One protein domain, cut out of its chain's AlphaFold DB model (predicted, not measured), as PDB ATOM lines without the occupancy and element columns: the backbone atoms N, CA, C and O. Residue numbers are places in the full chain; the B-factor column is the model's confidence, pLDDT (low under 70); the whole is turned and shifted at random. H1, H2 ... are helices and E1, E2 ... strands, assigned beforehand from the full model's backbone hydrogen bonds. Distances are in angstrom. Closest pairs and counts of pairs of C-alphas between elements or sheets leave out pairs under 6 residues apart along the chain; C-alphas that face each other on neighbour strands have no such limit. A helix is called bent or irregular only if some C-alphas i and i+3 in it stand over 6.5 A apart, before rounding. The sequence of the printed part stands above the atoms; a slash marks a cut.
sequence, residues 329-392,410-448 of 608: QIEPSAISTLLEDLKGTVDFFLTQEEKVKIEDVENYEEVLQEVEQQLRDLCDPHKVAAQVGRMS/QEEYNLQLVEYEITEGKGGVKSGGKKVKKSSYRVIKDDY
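Overview. This is residues 329 to 392 and 410 to 448 of the 608 residues of the protein "POL2 protein" of Symbiodinium sp. CCMP2456 (UniProt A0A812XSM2). A long, bent two-stranded ribbon, the hairpin of E1 and E2, runs across one end of a helix pair, H1 and H2, in which the first arm of the bent H1 lies side by side with part of H2, while its second arm turns away at an angle. H3 passes the ribbon near E2 with its residues 381 to 388, and the loop of the hairpin, residues 425 to 433, lies far out from the helices. The printed part has 103 residues with three named helices and two named strands, in the order H1, H2, H3, E1, E2; the sheet is E1 - E2, antiparallel, and the class is mixed, helices and strands. The whole is loose, with a radius of gyration of the C-alphas of 17.9 A and spans of 48 by 48 by 28 A.

Arrangement. E1, residues 415 to 424, and E2, residues 434 to 447, are antiparallel neighbours and a hairpin, with 145 degrees between their directions. Across them N 418 and O 440 are 2.9 A apart and N 438 and O 420 are 2.8 A apart, within hydrogen-bond range. E1 bends by 54 degrees at residue 421, and E2 by 66 degrees at residue 441. Residues 329 to 330 pair antiparallel with residues 443 to 444 of E2. H1, residues 332 to 354, was assigned as one helix by its hydrogen bonds but is bent: C-alphas 340 and 343 are 7.5 A apart, and its arms H1a, residues 332 to 340, and H1b, residues 343 to 354, stand at a steep tilt of 62 degrees. The closest C-alphas of H1a and E2 are those of Pro 332 and Arg 442, 6.9 A apart. H2, residues 364 to 378, touches H1a with residues 372 to 376 alone, at a shallow tilt of 6 degrees, opposite ways; the closest C-alphas are those of Leu 339 and Glu 372, 6.4 A apart. H1b and H2 are close but not clearly touching, with C-alphas 343 and 368 closest at 6.9 A. H3, residues 381 to 392, touches H1a with residues 381 to 384 alone, at a shallow tilt of 31 degrees, opposite ways; C-alphas 332 and 381 are closest at 5.1 A. H2 and H3 meet only through their link. Every O i to N i+4 pair is within hydrogen-bond range in H1a, H2 and H3, and 7 of 8 are in H1b.

Along the chain. E2 is 34.3 A long and ends at C-alpha 447 (-28.982, -52.969, 23.791); E1 is 25.0 A long. H1a begins at C-alpha 332 (-21.707, -39.566, 31.677) and is 12.6 A long; H1b is 15.5 A long. H2 is 21.5 A long from C-alpha 364 (-42.913, -27.511, 23.901), and H3 is 16.4 A long.

Size, cuts and confidence. The two C-alphas farthest apart are those of Asp 360 and Ser 392, 48.7 A. Residues 393 to 409 are cut out, and C-alphas 392 and 410 are 19.9 A apart across the cut. Of the links that are printed whole, H2 to H3 is tight, H1 to H2 and E1 to E2 are short, and none is long. The mean pLDDT of the printed part is 85.7; it is under 70 at residue 392, residues 410 to 411 and residues 423 to 434.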
ATOM      1  N   GLN A 329     -20.791 -48.114  25.507       93.12
ATOM      2  CA  GLN A 329     -19.979 -47.483  26.549       93.12
ATOM      3  C   GLN A 329     -20.337 -45.996  26.627       93.12
ATOM      4  O   GLN A 329     -19.761 -45.162  25.925       93.12
ATOM      5  N   ILE A 330     -21.330 -45.668  27.446       92.88
ATOM      6  CA  ILE A 330     -21.892 -44.318  27.533       92.88
ATOM      7  C   ILE A 330     -20.993 -43.452  28.425       92.88
ATOM      8  O   ILE A 330     -20.579 -43.871  29.506       92.88
ATOM      9  N   GLU A 331     -20.673 -42.244  27.954       92.00
ATOM     10  CA  GLU A 331     -19.909 -41.238  28.700       92.00
ATOM     11  C   GLU A 331     -20.857 -40.347  29.511       92.00
ATOM     12  O   GLU A 331     -21.608 -39.578  28.904       92.00
ATOM     13  N   PRO A 332     -20.806 -40.374  30.854       92.38
ATOM     14  CA  PRO A 332     -21.707 -39.566  31.677       92.38
ATOM     15  C   PRO A 332     -21.560 -38.061  31.427       92.38
ATOM     16  O   PRO A 332     -22.554 -37.337  31.421       92.38
ATOM     17  N   SER A 333     -20.334 -37.585  31.169       91.50
ATOM     18  CA  SER A 333     -20.100 -36.163  30.892       91.50
ATOM     19  C   SER A 333     -20.767 -35.690  29.594       91.50
ATOM     20  O   SER A 333     -21.259 -34.568  29.548       91.50
ATOM     21  N   ALA A 334     -20.877 -36.555  28.578       92.25
ATOM     22  CA  ALA A 334     -21.578 -36.225  27.339       92.25
ATOM     23  C   ALA A 334     -23.087 -36.054  27.570       92.25
ATOM     24  O   ALA A 334     -23.684 -35.141  27.010       92.25
ATOM     25  N   ILE A 335     -23.693 -36.887  28.425       94.44
ATOM     26  CA  ILE A 335     -25.110 -36.744  28.786       94.44
ATOM     27  C   ILE A 335     -25.345 -35.463  29.593       94.44
ATOM     28  O   ILE A 335     -26.327 -34.777  29.339       94.44
ATOM     29  N   SER A 336     -24.428 -35.089  30.498       94.44
ATOM     30  CA  SER A 336     -24.499 -33.798  31.209       94.44
ATOM     31  C   SER A 336     -24.559 -32.624  30.232       94.44
ATOM     32  O   SER A 336     -25.459 -31.798  30.329       94.44
ATOM     33  N   THR A 337     -23.665 -32.594  29.236       95.25
ATOM     34  CA  THR A 337     -23.672 -31.548  28.202       95.25
ATOM     35  C   THR A 337     -24.971 -31.548  27.395       95.25
ATOM     36  O   THR A 337     -25.535 -30.487  27.161       95.25
ATOM     37  N   LEU A 338     -25.489 -32.720  27.009       96.06
ATOM     38  CA  LEU A 338     -26.763 -32.805  26.283       96.06
ATOM     39  C   LEU A 338     -27.949 -32.294  27.110       96.06
ATOM     40  O   LEU A 338     -28.829 -31.655  26.546       96.06
ATOM     41  N   LEU A 339     -27.974 -32.555  28.421       96.06
ATOM     42  CA  LEU A 339     -29.006 -32.050  29.332       96.06
ATOM     43  C   LEU A 339     -28.912 -30.526  29.501       96.06
ATOM     44  O   LEU A 339     -29.930 -29.842  29.446       96.06
ATOM     45  N   GLU A 340     -27.700 -29.995  29.670       96.50
ATOM     46  CA  GLU A 340     -27.446 -28.552  29.782       96.50
ATOM     47  C   GLU A 340     -27.854 -27.799  28.502       96.50
ATOM     48  O   GLU A 340     -28.489 -26.744  28.577       96.50
ATOM     49  N   ASP A 341     -27.553 -28.366  27.329       96.75
ATOM     50  CA  ASP A 341     -27.825 -27.762  26.021       96.75
ATOM     51  C   ASP A 341     -29.218 -28.102  25.457       96.75
ATOM     52  O   ASP A 341     -29.593 -27.574  24.403       96.75
ATOM     53  N   LEU A 342     -30.005 -28.964  26.120       95.88
ATOM     54  CA  LEU A 342     -31.267 -29.509  25.596       95.88
ATOM     55  C   LEU A 342     -32.224 -28.401  25.157       95.88
ATOM     56  O   LEU A 342     -32.635 -28.345  23.996       95.88
ATOM     57  N   LYS A 343     -32.523 -27.473  26.072       95.56
ATOM     58  CA  LYS A 343     -33.431 -26.358  25.794       95.56
ATOM     59  C   LYS A 343     -32.926 -25.501  24.632       95.56
ATOM     60  O   LYS A 343     -33.680 -25.203  23.710       95.56
ATOM     61  N   GLY A 344     -31.642 -25.139  24.647       95.94
ATOM     62  CA  GLY A 344     -31.032 -24.335  23.585       95.94
ATOM     63  C   GLY A 344     -31.060 -25.030  22.221       95.94
ATOM     64  O   GLY A 344     -31.251 -24.376  21.196       95.94
ATOM     65  N   THR A 345     -30.927 -26.356  22.205       95.06
ATOM     66  CA  THR A 345     -30.978 -27.179  20.990       95.06
ATOM     67  C   THR A 345     -32.389 -27.231  20.406       95.06
ATOM     68  O   THR A 345     -32.555 -27.034  19.202       95.06
ATOM     69  N   VAL A 346     -33.413 -27.431  21.241       93.94
ATOM     70  CA  VAL A 346     -34.820 -27.420  20.801       93.94
ATOM     71  C   VAL A 346     -35.234 -26.024  20.324       93.94
ATOM     72  O   VAL A 346     -35.847 -25.893  19.263       93.94
ATOM     73  N   ASP A 347     -34.819 -24.969  21.031       94.38
ATOM     74  CA  ASP A 347     -35.044 -23.579  20.613       94.38
ATOM     75  C   ASP A 347     -34.415 -23.296  19.244       94.38
ATOM     76  O   ASP A 347     -35.024 -22.659  18.376       94.38
ATOM     77  N   PHE A 348     -33.192 -23.786  19.024       93.06
ATOM     78  CA  PHE A 348     -32.512 -23.668  17.740       93.06
ATOM     79  C   PHE A 348     -33.252 -24.429  16.636       93.06
ATOM     80  O   PHE A 348     -33.474 -23.860  15.568       93.06
ATOM     81  N   PHE A 349     -33.674 -25.669  16.886       93.06
ATOM     82  CA  PHE A 349     -34.433 -26.472  15.926       93.06
ATOM     83  C   PHE A 349     -35.709 -25.746  15.472       93.06
ATOM     84  O   PHE A 349     -35.905 -25.508  14.279       93.06
ATOM     85  N   LEU A 350     -36.525 -25.282  16.421       93.25
ATOM     86  CA  LEU A 350     -37.781 -24.593  16.121       93.25
ATOM     87  C   LEU A 350     -37.550 -23.274  15.371       93.25
ATOM     88  O   LEU A 350     -38.144 -23.030  14.318       93.25
ATOM     89  N   THR A 351     -36.650 -22.427  15.874       92.94
ATOM     90  CA  THR A 351     -36.482 -21.068  15.336       92.94
ATOM     91  C   THR A 351     -35.619 -21.012  14.074       92.94
ATOM     92  O   THR A 351     -35.859 -20.178  13.192       92.94
ATOM     93  N   GLN A 352     -34.603 -21.873  13.952       90.12
ATOM     94  CA  GLN A 352     -33.639 -21.834  12.850       90.12
ATOM     95  C   GLN A 352     -33.914 -22.863  11.761       90.12
ATOM     96  O   GLN A 352     -33.738 -22.509  10.592       90.12
ATOM     97  N   GLU A 353     -34.337 -24.078  12.101       85.81
ATOM     98  CA  GLU A 353     -34.580 -25.130  11.110       85.81
ATOM     99  C   GLU A 353     -36.020 -25.078  10.595       85.81
ATOM    100  O   GLU A 353     -36.222 -24.912   9.390       85.81
ATOM    101  N   GLU A 354     -36.999 -25.088  11.502       88.31
ATOM    102  CA  GLU A 354     -38.427 -25.097  11.151       88.31
ATOM    103  C   GLU A 354     -39.015 -23.696  10.907       88.31
ATOM    104  O   GLU A 354     -40.050 -23.555  10.260       88.31
ATOM    105  N   LYS A 355     -38.328 -22.635  11.356       90.81
ATOM    106  CA  LYS A 355     -38.784 -21.232  11.250       90.81
ATOM    107  C   LYS A 355     -40.132 -20.978  11.940       90.81
ATOM    108  O   LYS A 355     -40.895 -20.114  11.506       90.81
ATOM    109  N   VAL A 356     -40.393 -21.696  13.029       92.19
ATOM    110  CA  VAL A 356     -41.588 -21.572  13.873       92.19
ATOM    111  C   VAL A 356     -41.239 -20.768  15.122       92.19
ATOM    112  O   VAL A 356     -40.116 -20.843  15.634       92.19
ATOM    113  N   LYS A 357     -42.179 -19.958  15.612       90.69
ATOM    114  CA  LYS A 357     -41.986 -19.273  16.887       90.69
ATOM    115  C   LYS A 357     -42.341 -20.213  18.031       90.69
ATOM    116  O   LYS A 357     -43.326 -20.933  17.960       90.69
ATOM    117  N   ILE A 358     -41.570 -20.144  19.109       90.62
ATOM    118  CA  ILE A 358     -41.771 -20.999  20.288       90.62
ATOM    119  C   ILE A 358     -43.176 -20.803  20.884       90.62
ATOM    120  O   ILE A 358     -43.788 -21.765  21.326       90.62
ATOM    121  N   GLU A 359     -43.709 -19.578  20.828       91.94
ATOM    122  CA  GLU A 359     -45.064 -19.237  21.296       91.94
ATOM    123  C   GLU A 359     -46.193 -19.985  20.567       91.94
ATOM    124  O   GLU A 359     -47.277 -20.122  21.123       91.94
ATOM    125  N   ASP A 360     -45.929 -20.503  19.365       93.12
ATOM    126  CA  ASP A 360     -46.909 -21.230  18.553       93.12
ATOM    127  C   ASP A 360     -46.864 -22.758  18.797       93.12
ATOM    128  O   ASP A 360     -47.593 -23.508  18.148       93.12
ATOM    129  N   VAL A 361     -45.996 -23.245  19.697       93.50
ATOM    130  CA  VAL A 361     -45.792 -24.679  19.963       93.50
ATOM    131  C   VAL A 361     -46.476 -25.088  21.266       93.50
ATOM    132  O   VAL A 361     -46.019 -24.758  22.357       93.50
ATOM    133  N   GLU A 362     -47.554 -25.862  21.157       94.75
ATOM    134  CA  GLU A 362     -48.390 -26.250  22.305       94.75
ATOM    135  C   GLU A 362     -47.712 -27.263  23.244       94.75
ATOM    136  O   GLU A 362     -47.879 -27.192  24.459       94.75
ATOM    137  N   ASN A 363     -46.916 -28.188  22.699       94.56
ATOM    138  CA  ASN A 363     -46.298 -29.301  23.433       94.56
ATOM    139  C   ASN A 363     -44.804 -29.084  23.742       94.56
ATOM    140  O   ASN A 363     -44.069 -30.043  23.973       94.56
ATOM    141  N   TYR A 364     -44.333 -27.835  23.731       93.81
ATOM    142  CA  TYR A 364     -42.913 -27.511  23.901       93.81
ATOM    143  C   TYR A 364     -42.332 -28.053  25.218       93.81
ATOM    144  O   TYR A 364     -41.308 -28.733  25.218       93.81
ATOM    145  N   GLU A 365     -43.014 -27.787  26.336       94.56
ATOM    146  CA  GLU A 365     -42.546 -28.186  27.667       94.56
ATOM    147  C   GLU A 365     -42.635 -29.706  27.881       94.56
ATOM    148  O   GLU A 365     -41.755 -30.300  28.499       94.56
ATOM    149  N   GLU A 366     -43.664 -30.348  27.318       95.81
ATOM    150  CA  GLU A 366     -43.842 -31.803  27.374       95.81
ATOM    151  C   GLU A 366     -42.687 -32.526  26.674       95.81
ATOM    152  O   GLU A 366     -42.067 -33.414  27.256       95.81
ATOM    153  N   VAL A 367     -42.340 -32.098  25.455       94.44
ATOM    154  CA  VAL A 367     -41.245 -32.699  24.681       94.44
ATOM    155  C   VAL A 367     -39.895 -32.478  25.364       94.44
ATOM    156  O   VAL A 367     -39.062 -33.384  25.375       94.44
ATOM    157  N   LEU A 368     -39.662 -31.304  25.965       95.56
ATOM    158  CA  LEU A 368     -38.437 -31.063  26.735       95.56
ATOM    159  C   LEU A 368     -38.303 -32.047  27.897       95.56
ATOM    160  O   LEU A 368     -37.250 -32.664  28.050       95.56
ATOM    161  N   GLN A 369     -39.368 -32.226  28.677       96.62
ATOM    162  CA  GLN A 369     -39.371 -33.150  29.810       96.62
ATOM    163  C   GLN A 369     -39.223 -34.605  29.361       96.62
ATOM    164  O   GLN A 369     -38.483 -35.364  29.985       96.62
ATOM    165  N   GLU A 370     -39.874 -34.994  28.263       97.12
ATOM    166  CA  GLU A 370     -39.754 -36.341  27.703       97.12
ATOM    167  C   GLU A 370     -38.306 -36.650  27.298       97.12
ATOM    168  O   GLU A 370     -37.750 -37.672  27.704       97.12
ATOM    169  N   VAL A 371     -37.663 -35.754  26.540       96.44
ATOM    170  CA  VAL A 371     -36.275 -35.945  26.094       96.44
ATOM    171  C   VAL A 371     -35.308 -35.905  27.279       96.44
ATOM    172  O   VAL A 371     -34.382 -36.718  27.339       96.44
ATOM    173  N   GLU A 372     -35.528 -35.010  28.247       96.31
ATOM    174  CA  GLU A 372     -34.737 -34.965  29.479       96.31
ATOM    175  C   GLU A 372     -34.812 -36.302  30.229       96.31
ATOM    176  O   GLU A 372     -33.781 -36.861  30.618       96.31
ATOM    177  N   GLN A 373     -36.020 -36.847  30.385       96.44
ATOM    178  CA  GLN A 373     -36.231 -38.117  31.065       96.44
ATOM    179  C   GLN A 373     -35.561 -39.271  30.313       96.44
ATOM    180  O   GLN A 373     -34.838 -40.048  30.932       96.44
ATOM    181  N   GLN A 374     -35.698 -39.345  28.985       95.50
ATOM    182  CA  GLN A 374     -35.038 -40.377  28.174       95.50
ATOM    183  C   GLN A 374     -33.505 -40.332  28.303       95.50
ATOM    184  O   GLN A 374     -32.853 -41.378  28.382       95.50
ATOM    185  N   LEU A 375     -32.908 -39.135  28.366       95.31
ATOM    186  CA  LEU A 375     -31.469 -38.968  28.594       95.31
ATOM    187  C   LEU A 375     -31.052 -39.443  29.994       95.31
ATOM    188  O   LEU A 375     -30.042 -40.138  30.131       95.31
ATOM    189  N   ARG A 376     -31.835 -39.113  31.029       94.12
ATOM    190  CA  ARG A 376     -31.575 -39.541  32.416       94.12
ATOM    191  C   ARG A 376     -31.777 -41.043  32.619       94.12
ATOM    192  O   ARG A 376     -31.010 -41.650  33.364       94.12
ATOM    193  N   ASP A 377     -32.746 -41.641  31.933       91.81
ATOM    194  CA  ASP A 377     -32.985 -43.088  31.935       91.81
ATOM    195  C   ASP A 377     -31.846 -43.849  31.252       91.81
ATOM    196  O   ASP A 377     -31.500 -44.964  31.648       91.81
ATOM    197  N   LEU A 378     -31.232 -43.244  30.232       90.62
ATOM    198  CA  LEU A 378     -30.059 -43.808  29.580       90.62
ATOM    199  C   LEU A 378     -28.828 -43.753  30.495       90.62
ATOM    200  O   LEU A 378     -28.107 -44.747  30.611       90.62
ATOM    201  N   CYS A 379     -28.568 -42.598  31.113       92.12
ATOM    202  CA  CYS A 379     -27.491 -42.406  32.080       92.12
ATOM    203  C   CYS A 379     -27.669 -41.086  32.846       92.12
ATOM    204  O   CYS A 379     -27.363 -40.017  32.325       92.12
ATOM    205  N   ASP A 380     -28.059 -41.156  34.118       92.50
ATOM    206  CA  ASP A 380     -28.126 -39.999  35.019       92.50
ATOM    207  C   ASP A 380     -26.722 -39.620  35.547       92.50
ATOM    208  O   ASP A 380     -26.158 -40.351  36.379       92.50
ATOM    209  N   PRO A 381     -26.148 -38.469  35.130       90.44
ATOM    210  CA  PRO A 381     -24.791 -38.083  35.513       90.44
ATOM    211  C   PRO A 381     -24.614 -37.903  37.025       90.44
ATOM    212  O   PRO A 381     -23.544 -38.208  37.555       90.44
ATOM    213  N   HIS A 382     -25.651 -37.456  37.747       90.25
ATOM    214  CA  HIS A 382     -25.574 -37.243  39.195       90.25
ATOM    215  C   HIS A 382     -25.518 -38.567  39.955       90.25
ATOM    216  O   HIS A 382     -24.733 -38.709  40.896       90.25
ATOM    217  N   LYS A 383     -26.306 -39.562  39.527       90.12
ATOM    218  CA  LYS A 383     -26.273 -40.908  40.117       90.12
ATOM    219  C   LYS A 383     -24.933 -41.592  39.869       90.12
ATOM    220  O   LYS A 383     -24.372 -42.171  40.802       90.12
ATOM    221  N   VAL A 384     -24.384 -41.465  38.658       89.12
ATOM    222  CA  VAL A 384     -23.054 -41.998  38.331       89.12
ATOM    223  C   VAL A 384     -21.970 -41.318  39.170       89.12
ATOM    224  O   VAL A 384     -21.167 -42.008  39.794       89.12
ATOM    225  N   ALA A 385     -21.973 -39.984  39.271       87.19
ATOM    226  CA  ALA A 385     -21.012 -39.251  40.097       87.19
ATOM    227  C   ALA A 385     -21.091 -39.658  41.579       87.19
ATOM    228  O   ALA A 385     -20.063 -39.880  42.222       87.19
ATOM    229  N   ALA A 386     -22.304 -39.832  42.113       87.38
ATOM    230  CA  ALA A 386     -22.507 -40.305  43.477       87.38
ATOM    231  C   ALA A 386     -21.987 -41.742  43.675       87.38
ATOM    232  O   ALA A 386     -21.378 -42.031  44.704       87.38
ATOM    233  N   GLN A 387     -22.192 -42.641  42.703       88.69
ATOM    234  CA  GLN A 387     -21.661 -44.008  42.743       88.69
ATOM    235  C   GLN A 387     -20.127 -44.026  42.701       88.69
ATOM    236  O   GLN A 387     -19.514 -44.680  43.542       88.69
ATOM    237  N   VAL A 388     -19.502 -43.255  41.807       85.25
ATOM    238  CA  VAL A 388     -18.034 -43.135  41.714       85.25
ATOM    239  C   VAL A 388     -17.438 -42.537  42.993       85.25
ATOM    240  O   VAL A 388     -16.422 -43.028  43.491       85.25
ATOM    241  N   GLY A 389     -18.084 -41.521  43.571       83.12
ATOM    242  CA  GLY A 389     -17.678 -40.938  44.852       83.12
ATOM    243  C   GLY A 389     -17.696 -41.962  45.989       83.12
ATOM    244  O   GLY A 389     -16.755 -42.022  46.776       83.12
ATOM    245  N   ARG A 390     -18.712 -42.837  46.029       83.00
ATOM    246  CA  ARG A 390     -18.782 -43.952  46.991       83.00
ATOM    247  C   ARG A 390     -17.728 -45.030  46.740       83.00
ATOM    248  O   ARG A 390     -17.197 -45.560  47.703       83.00
ATOM    249  N   MET A 391     -17.422 -45.350  45.483       77.88
ATOM    250  CA  MET A 391     -16.363 -46.314  45.137       77.88
ATOM    251  C   MET A 391     -14.970 -45.812  45.535       77.88
ATOM    252  O   MET A 391     -14.091 -46.614  45.824       77.88
ATOM    253  N   SER A 392     -14.779 -44.490  45.543       69.94
ATOM    254  CA  SER A 392     -13.511 -43.839  45.891       69.94
ATOM    255  C   SER A 392     -13.352 -43.626  47.405       69.94
ATOM    256  O   SER A 392     -12.235 -43.551  47.909       69.94
ATOM    257  N   GLN A 410     -30.464 -51.845  42.707       65.81
ATOM    258  CA  GLN A 410     -31.361 -51.525  41.589       65.81
ATOM    259  C   GLN A 410     -31.046 -50.176  40.927       65.81
ATOM    260  O   GLN A 410     -31.351 -49.995  39.753       65.81
ATOM    261  N   GLU A 411     -30.443 -49.243  41.664       68.56
ATOM    262  CA  GLU A 411     -30.129 -47.886  41.197       68.56
ATOM    263  C   GLU A 411     -28.660 -47.719  40.749       68.56
ATOM    264  O   GLU A 411     -28.275 -46.639  40.297       68.56
ATOM    265  N   GLU A 412     -27.830 -48.760  40.881       81.81
ATOM    266  CA  GLU A 412     -26.412 -48.741  40.505       81.81
ATOM    267  C   GLU A 412     -26.202 -49.073  39.021       81.81
ATOM    268  O   GLU A 412     -26.730 -50.045  38.481       81.81
ATOM    269  N   TYR A 413     -25.371 -48.268  38.362       87.19
ATOM    270  CA  TYR A 413     -24.962 -48.485  36.980       87.19
ATOM    271  C   TYR A 413     -23.828 -49.510  36.904       87.19
ATOM    272  O   TYR A 413     -22.951 -49.564  37.772       87.19
ATOM    273  N   ASN A 414     -23.791 -50.279  35.813       89.94
ATOM    274  CA  ASN A 414     -22.633 -51.098  35.468       89.94
ATOM    275  C   ASN A 414     -21.502 -50.188  34.963       89.94
ATOM    276  O   ASN A 414     -21.513 -49.764  33.806       89.94
ATOM    277  N   LEU A 415     -20.561 -49.845  35.844       90.50
ATOM    278  CA  LEU A 415     -19.459 -48.933  35.544       90.50
ATOM    279  C   LEU A 415     -18.171 -49.693  35.235       90.50
ATOM    280  O   LEU A 415     -17.749 -50.560  35.999       90.50
ATOM    281  N   GLN A 416     -17.492 -49.299  34.160       89.56
ATOM    282  CA  GLN A 416     -16.135 -49.752  33.852       89.56
ATOM    283  C   GLN A 416     -15.209 -48.560  33.648       89.56
ATOM    284  O   GLN A 416     -15.568 -47.589  32.985       89.56
ATOM    285  N   LEU A 417     -14.005 -48.638  34.218       87.62
ATOM    286  CA  LEU A 417     -12.959 -47.656  33.966       87.62
ATOM    287  C   LEU A 417     -12.367 -47.925  32.580       87.62
ATOM    288  O   LEU A 417     -11.749 -48.965  32.361       87.62
ATOM    289  N   VAL A 418     -12.564 -46.994  31.650       86.69
ATOM    290  CA  VAL A 418     -12.059 -47.105  30.280       86.69
ATOM    291  C   VAL A 418     -10.937 -46.101  30.081       86.69
ATOM    292  O   VAL A 418     -11.108 -44.905  30.324       86.69
ATOM    293  N   GLU A 419      -9.789 -46.589  29.617       85.62
ATOM    294  CA  GLU A 419      -8.666 -45.758  29.190       85.62
ATOM    295  C   GLU A 419      -8.801 -45.396  27.712       85.62
ATOM    296  O   GLU A 419      -9.090 -46.243  26.868       85.62
ATOM    297  N   TYR A 420      -8.573 -44.129  27.382       80.81
ATOM    298  CA  TYR A 420      -8.661 -43.627  26.018       80.81
ATOM    299  C   TYR A 420      -7.634 -42.522  25.762       80.81
ATOM    300  O   TYR A 420      -7.215 -41.792  26.662       80.81
ATOM    301  N   GLU A 421      -7.200 -42.400  24.509       77.00
ATOM    302  CA  GLU A 421      -6.282 -41.342  24.086       77.00
ATOM    303  C   GLU A 421      -7.068 -40.140  23.568       77.00
ATOM    304  O   GLU A 421      -7.791 -40.233  22.577       77.00
ATOM    305  N   ILE A 422      -6.877 -38.987  24.204       73.50
ATOM    306  CA  ILE A 422      -7.366 -37.705  23.700       73.50
ATOM    307  C   ILE A 422      -6.197 -36.951  23.090       73.50
ATOM    308  O   ILE A 422      -5.086 -36.953  23.611       73.50
ATOM    309  N   THR A 423      -6.448 -36.271  21.982       64.12
ATOM    310  CA  THR A 423      -5.505 -35.302  21.425       64.12
ATOM    311  C   THR A 423      -5.809 -33.935  22.044       64.12
ATOM    312  O   THR A 423      -6.768 -33.286  21.639       64.12
ATOM    313  N   GLU A 424      -5.044 -33.509  23.053       59.81
ATOM    314  CA  GLU A 424      -5.215 -32.192  23.684       59.81
ATOM    315  C   GLU A 424      -4.502 -31.093  22.884       59.81
ATOM    316  O   GLU A 424      -3.304 -31.170  22.595       59.81
ATOM    317  N   GLY A 425      -5.258 -30.054  22.528       54.31
ATOM    318  CA  GLY A 425      -4.807 -28.880  21.783       54.31
ATOM    319  C   GLY A 425      -5.998 -28.161  21.147       54.31
ATOM    320  O   GLY A 425      -7.051 -28.764  20.947       54.31
ATOM    321  N   LYS A 426      -5.862 -26.868  20.819       45.19
ATOM    322  CA  LYS A 426      -6.876 -26.187  19.997       45.19
ATOM    323  C   LYS A 426      -6.976 -26.965  18.682       45.19
ATOM    324  O   LYS A 426      -5.949 -27.198  18.052       45.19
ATOM    325  N   GLY A 427      -8.173 -27.396  18.286       43.53
ATOM    326  CA  GLY A 427      -8.438 -28.136  17.044       43.53
ATOM    327  C   GLY A 427      -8.229 -27.297  15.777       43.53
ATOM    328  O   GLY A 427      -9.104 -27.233  14.923       43.53
ATOM    329  N   GLY A 428      -7.098 -26.602  15.686       47.22
ATOM    330  CA  GLY A 428      -6.637 -25.860  14.532       47.22
ATOM    331  C   GLY A 428      -5.565 -26.651  13.800       47.22
ATOM    332  O   GLY A 428      -4.849 -27.466  14.382       47.22
ATOM    333  N   VAL A 429      -5.438 -26.368  12.510       51.47
ATOM    334  CA  VAL A 429      -4.495 -27.027  11.601       51.47
ATOM    335  C   VAL A 429      -3.056 -27.006  12.155       51.47
ATOM    336  O   VAL A 429      -2.342 -27.982  11.981       51.47
ATOM    337  N   LYS A 430      -2.695 -25.962  12.919       43.22
ATOM    338  CA  LYS A 430      -1.348 -25.649  13.432       43.22
ATOM    339  C   LYS A 430      -0.876 -26.390  14.685       43.22
ATOM    340  O   LYS A 430       0.284 -26.239  15.063       43.22
ATOM    341  N   SER A 431      -1.731 -27.135  15.378       49.25
ATOM    342  CA  SER A 431      -1.325 -27.851  16.592       49.25
ATOM    343  C   SER A 431      -1.609 -29.330  16.438       49.25
ATOM    344  O   SER A 431      -2.735 -29.784  16.629       49.25
ATOM    345  N   GLY A 432      -0.559 -30.095  16.129       49.59
ATOM    346  CA  GLY A 432      -0.543 -31.521  16.428       49.59
ATOM    347  C   GLY A 432      -0.737 -31.670  17.930       49.59
ATOM    348  O   GLY A 432       0.191 -31.428  18.699       49.59
ATOM    349  N   GLY A 433      -1.972 -31.944  18.353       56.75
ATOM    350  CA  GLY A 433      -2.281 -32.024  19.769       56.75
ATOM    351  C   GLY A 433      -1.477 -33.139  20.425       56.75
ATOM    352  O   GLY A 433      -1.151 -34.161  19.809       56.75
ATOM    353  N   LYS A 434      -1.124 -32.931  21.688       67.56
ATOM    354  CA  LYS A 434      -0.426 -33.943  22.467       67.56
ATOM    355  C   LYS A 434      -1.415 -35.071  22.732       67.56
ATOM    356  O   LYS A 434      -2.500 -34.827  23.253       67.56
ATOM    357  N   LYS A 435      -1.053 -36.303  22.376       72.56
ATOM    358  CA  LYS A 435      -1.823 -37.475  22.795       72.56
ATOM    359  C   LYS A 435      -1.656 -37.646  24.300       72.56
ATOM    360  O   LYS A 435      -0.548 -37.877  24.781       72.56
ATOM    361  N   VAL A 436      -2.746 -37.486  25.031       79.81
ATOM    362  CA  VAL A 436      -2.829 -37.659  26.476       79.81
ATOM    363  C   VAL A 436      -3.735 -38.850  26.733       79.81
ATOM    364  O   VAL A 436      -4.866 -38.896  26.250       79.81
ATOM    365  N   LYS A 437      -3.228 -39.822  27.488       83.44
ATOM    366  CA  LYS A 437      -4.053 -40.914  27.997       83.44
ATOM    367  C   LYS A 437      -4.915 -40.370  29.129       83.44
ATOM    368  O   LYS A 437      -4.383 -39.806  30.084       83.44
ATOM    369  N   LYS A 438      -6.226 -40.515  28.999       84.69
ATOM    370  CA  LYS A 438      -7.200 -40.239  30.054       84.69
ATOM    371  C   LYS A 438      -7.941 -41.520  30.394       84.69
ATOM    372  O   LYS A 438      -7.987 -42.452  29.595       84.69
ATOM    373  N   SER A 439      -8.531 -41.548  31.575       85.12
ATOM    374  CA  SER A 439      -9.448 -42.596  31.990       85.12
ATOM    375  C   SER A 439     -10.742 -41.960  32.481       85.12
ATOM    376  O   SER A 439     -10.727 -40.899  33.107       85.12
ATOM    377  N   SER A 440     -11.875 -42.562  32.134       87.50
ATOM    378  CA  SER A 440     -13.187 -42.177  32.660       87.50
ATOM    379  C   SER A 440     -14.019 -43.426  32.917       87.50
ATOM    380  O   SER A 440     -13.867 -44.439  32.231       87.50
ATOM    381  N   TYR A 441     -14.880 -43.363  33.930       89.31
ATOM    382  CA  TYR A 441     -15.887 -44.395  34.145       89.31
ATOM    383  C   TYR A 441     -16.974 -44.272  33.074       89.31
ATOM    384  O   TYR A 441     -17.554 -43.201  32.895       89.31
ATOM    385  N   ARG A 442     -17.244 -45.372  32.372       91.88
ATOM    386  CA  ARG A 442     -18.299 -45.500  31.361       91.88
ATOM    387  C   ARG A 442     -19.426 -46.361  31.901       91.88
ATOM    388  O   ARG A 442     -19.160 -47.359  32.570       91.88
ATOM    389  N   VAL A 443     -20.662 -46.005  31.565       93.50
ATOM    390  CA  VAL A 443     -21.827 -46.865  31.801       93.50
ATOM    391  C   VAL A 443     -21.896 -47.898  30.681       93.50
ATOM    392  O   VAL A 443     -21.958 -47.537  29.505       93.50
ATOM    393  N   ILE A 444     -21.866 -49.176  31.047       94.00
ATOM    394  CA  ILE A 444     -21.921 -50.303  30.119       94.00
ATOM    395  C   ILE A 444     -23.357 -50.793  29.999       94.00
ATOM    396  O   ILE A 444     -23.967 -51.188  30.995       94.00
ATOM    397  N   LYS A 445     -23.886 -50.793  28.775       92.25
ATOM    398  CA  LYS A 445     -25.259 -51.217  28.488       92.25
ATOM    399  C   LYS A 445     -25.304 -52.090  27.240       92.25
ATOM    400  O   LYS A 445     -24.804 -51.678  26.201       92.25
ATOM    401  N   ASP A 446     -25.942 -53.252  27.331       93.75
ATOM    402  CA  ASP A 446     -26.209 -54.110  26.175       93.75
ATOM    403  C   ASP A 446     -27.612 -53.837  25.636       93.75
ATOM    404  O   ASP A 446     -28.605 -54.089  26.324       93.75
ATOM    405  N   ASP A 447     -27.703 -53.336  24.406       95.06
ATOM    406  CA  ASP A 447     -28.982 -52.969  23.791       95.06
ATOM    407  C   ASP A 447     -28.976 -53.176  22.270       95.06
ATOM    408  O   ASP A 447     -27.929 -53.404  21.663       95.06
ATOM    409  N   TYR A 448     -30.146 -53.118  21.639       95.12
ATOM    410  CA  TYR A 448     -30.268 -53.195  20.182       95.12
ATOM    411  C   TYR A 448     -29.942 -51.835  19.533       95.12
ATOM    412  O   TYR A 448     -30.481 -50.809  19.957       95.12
TER     413      TYR A 448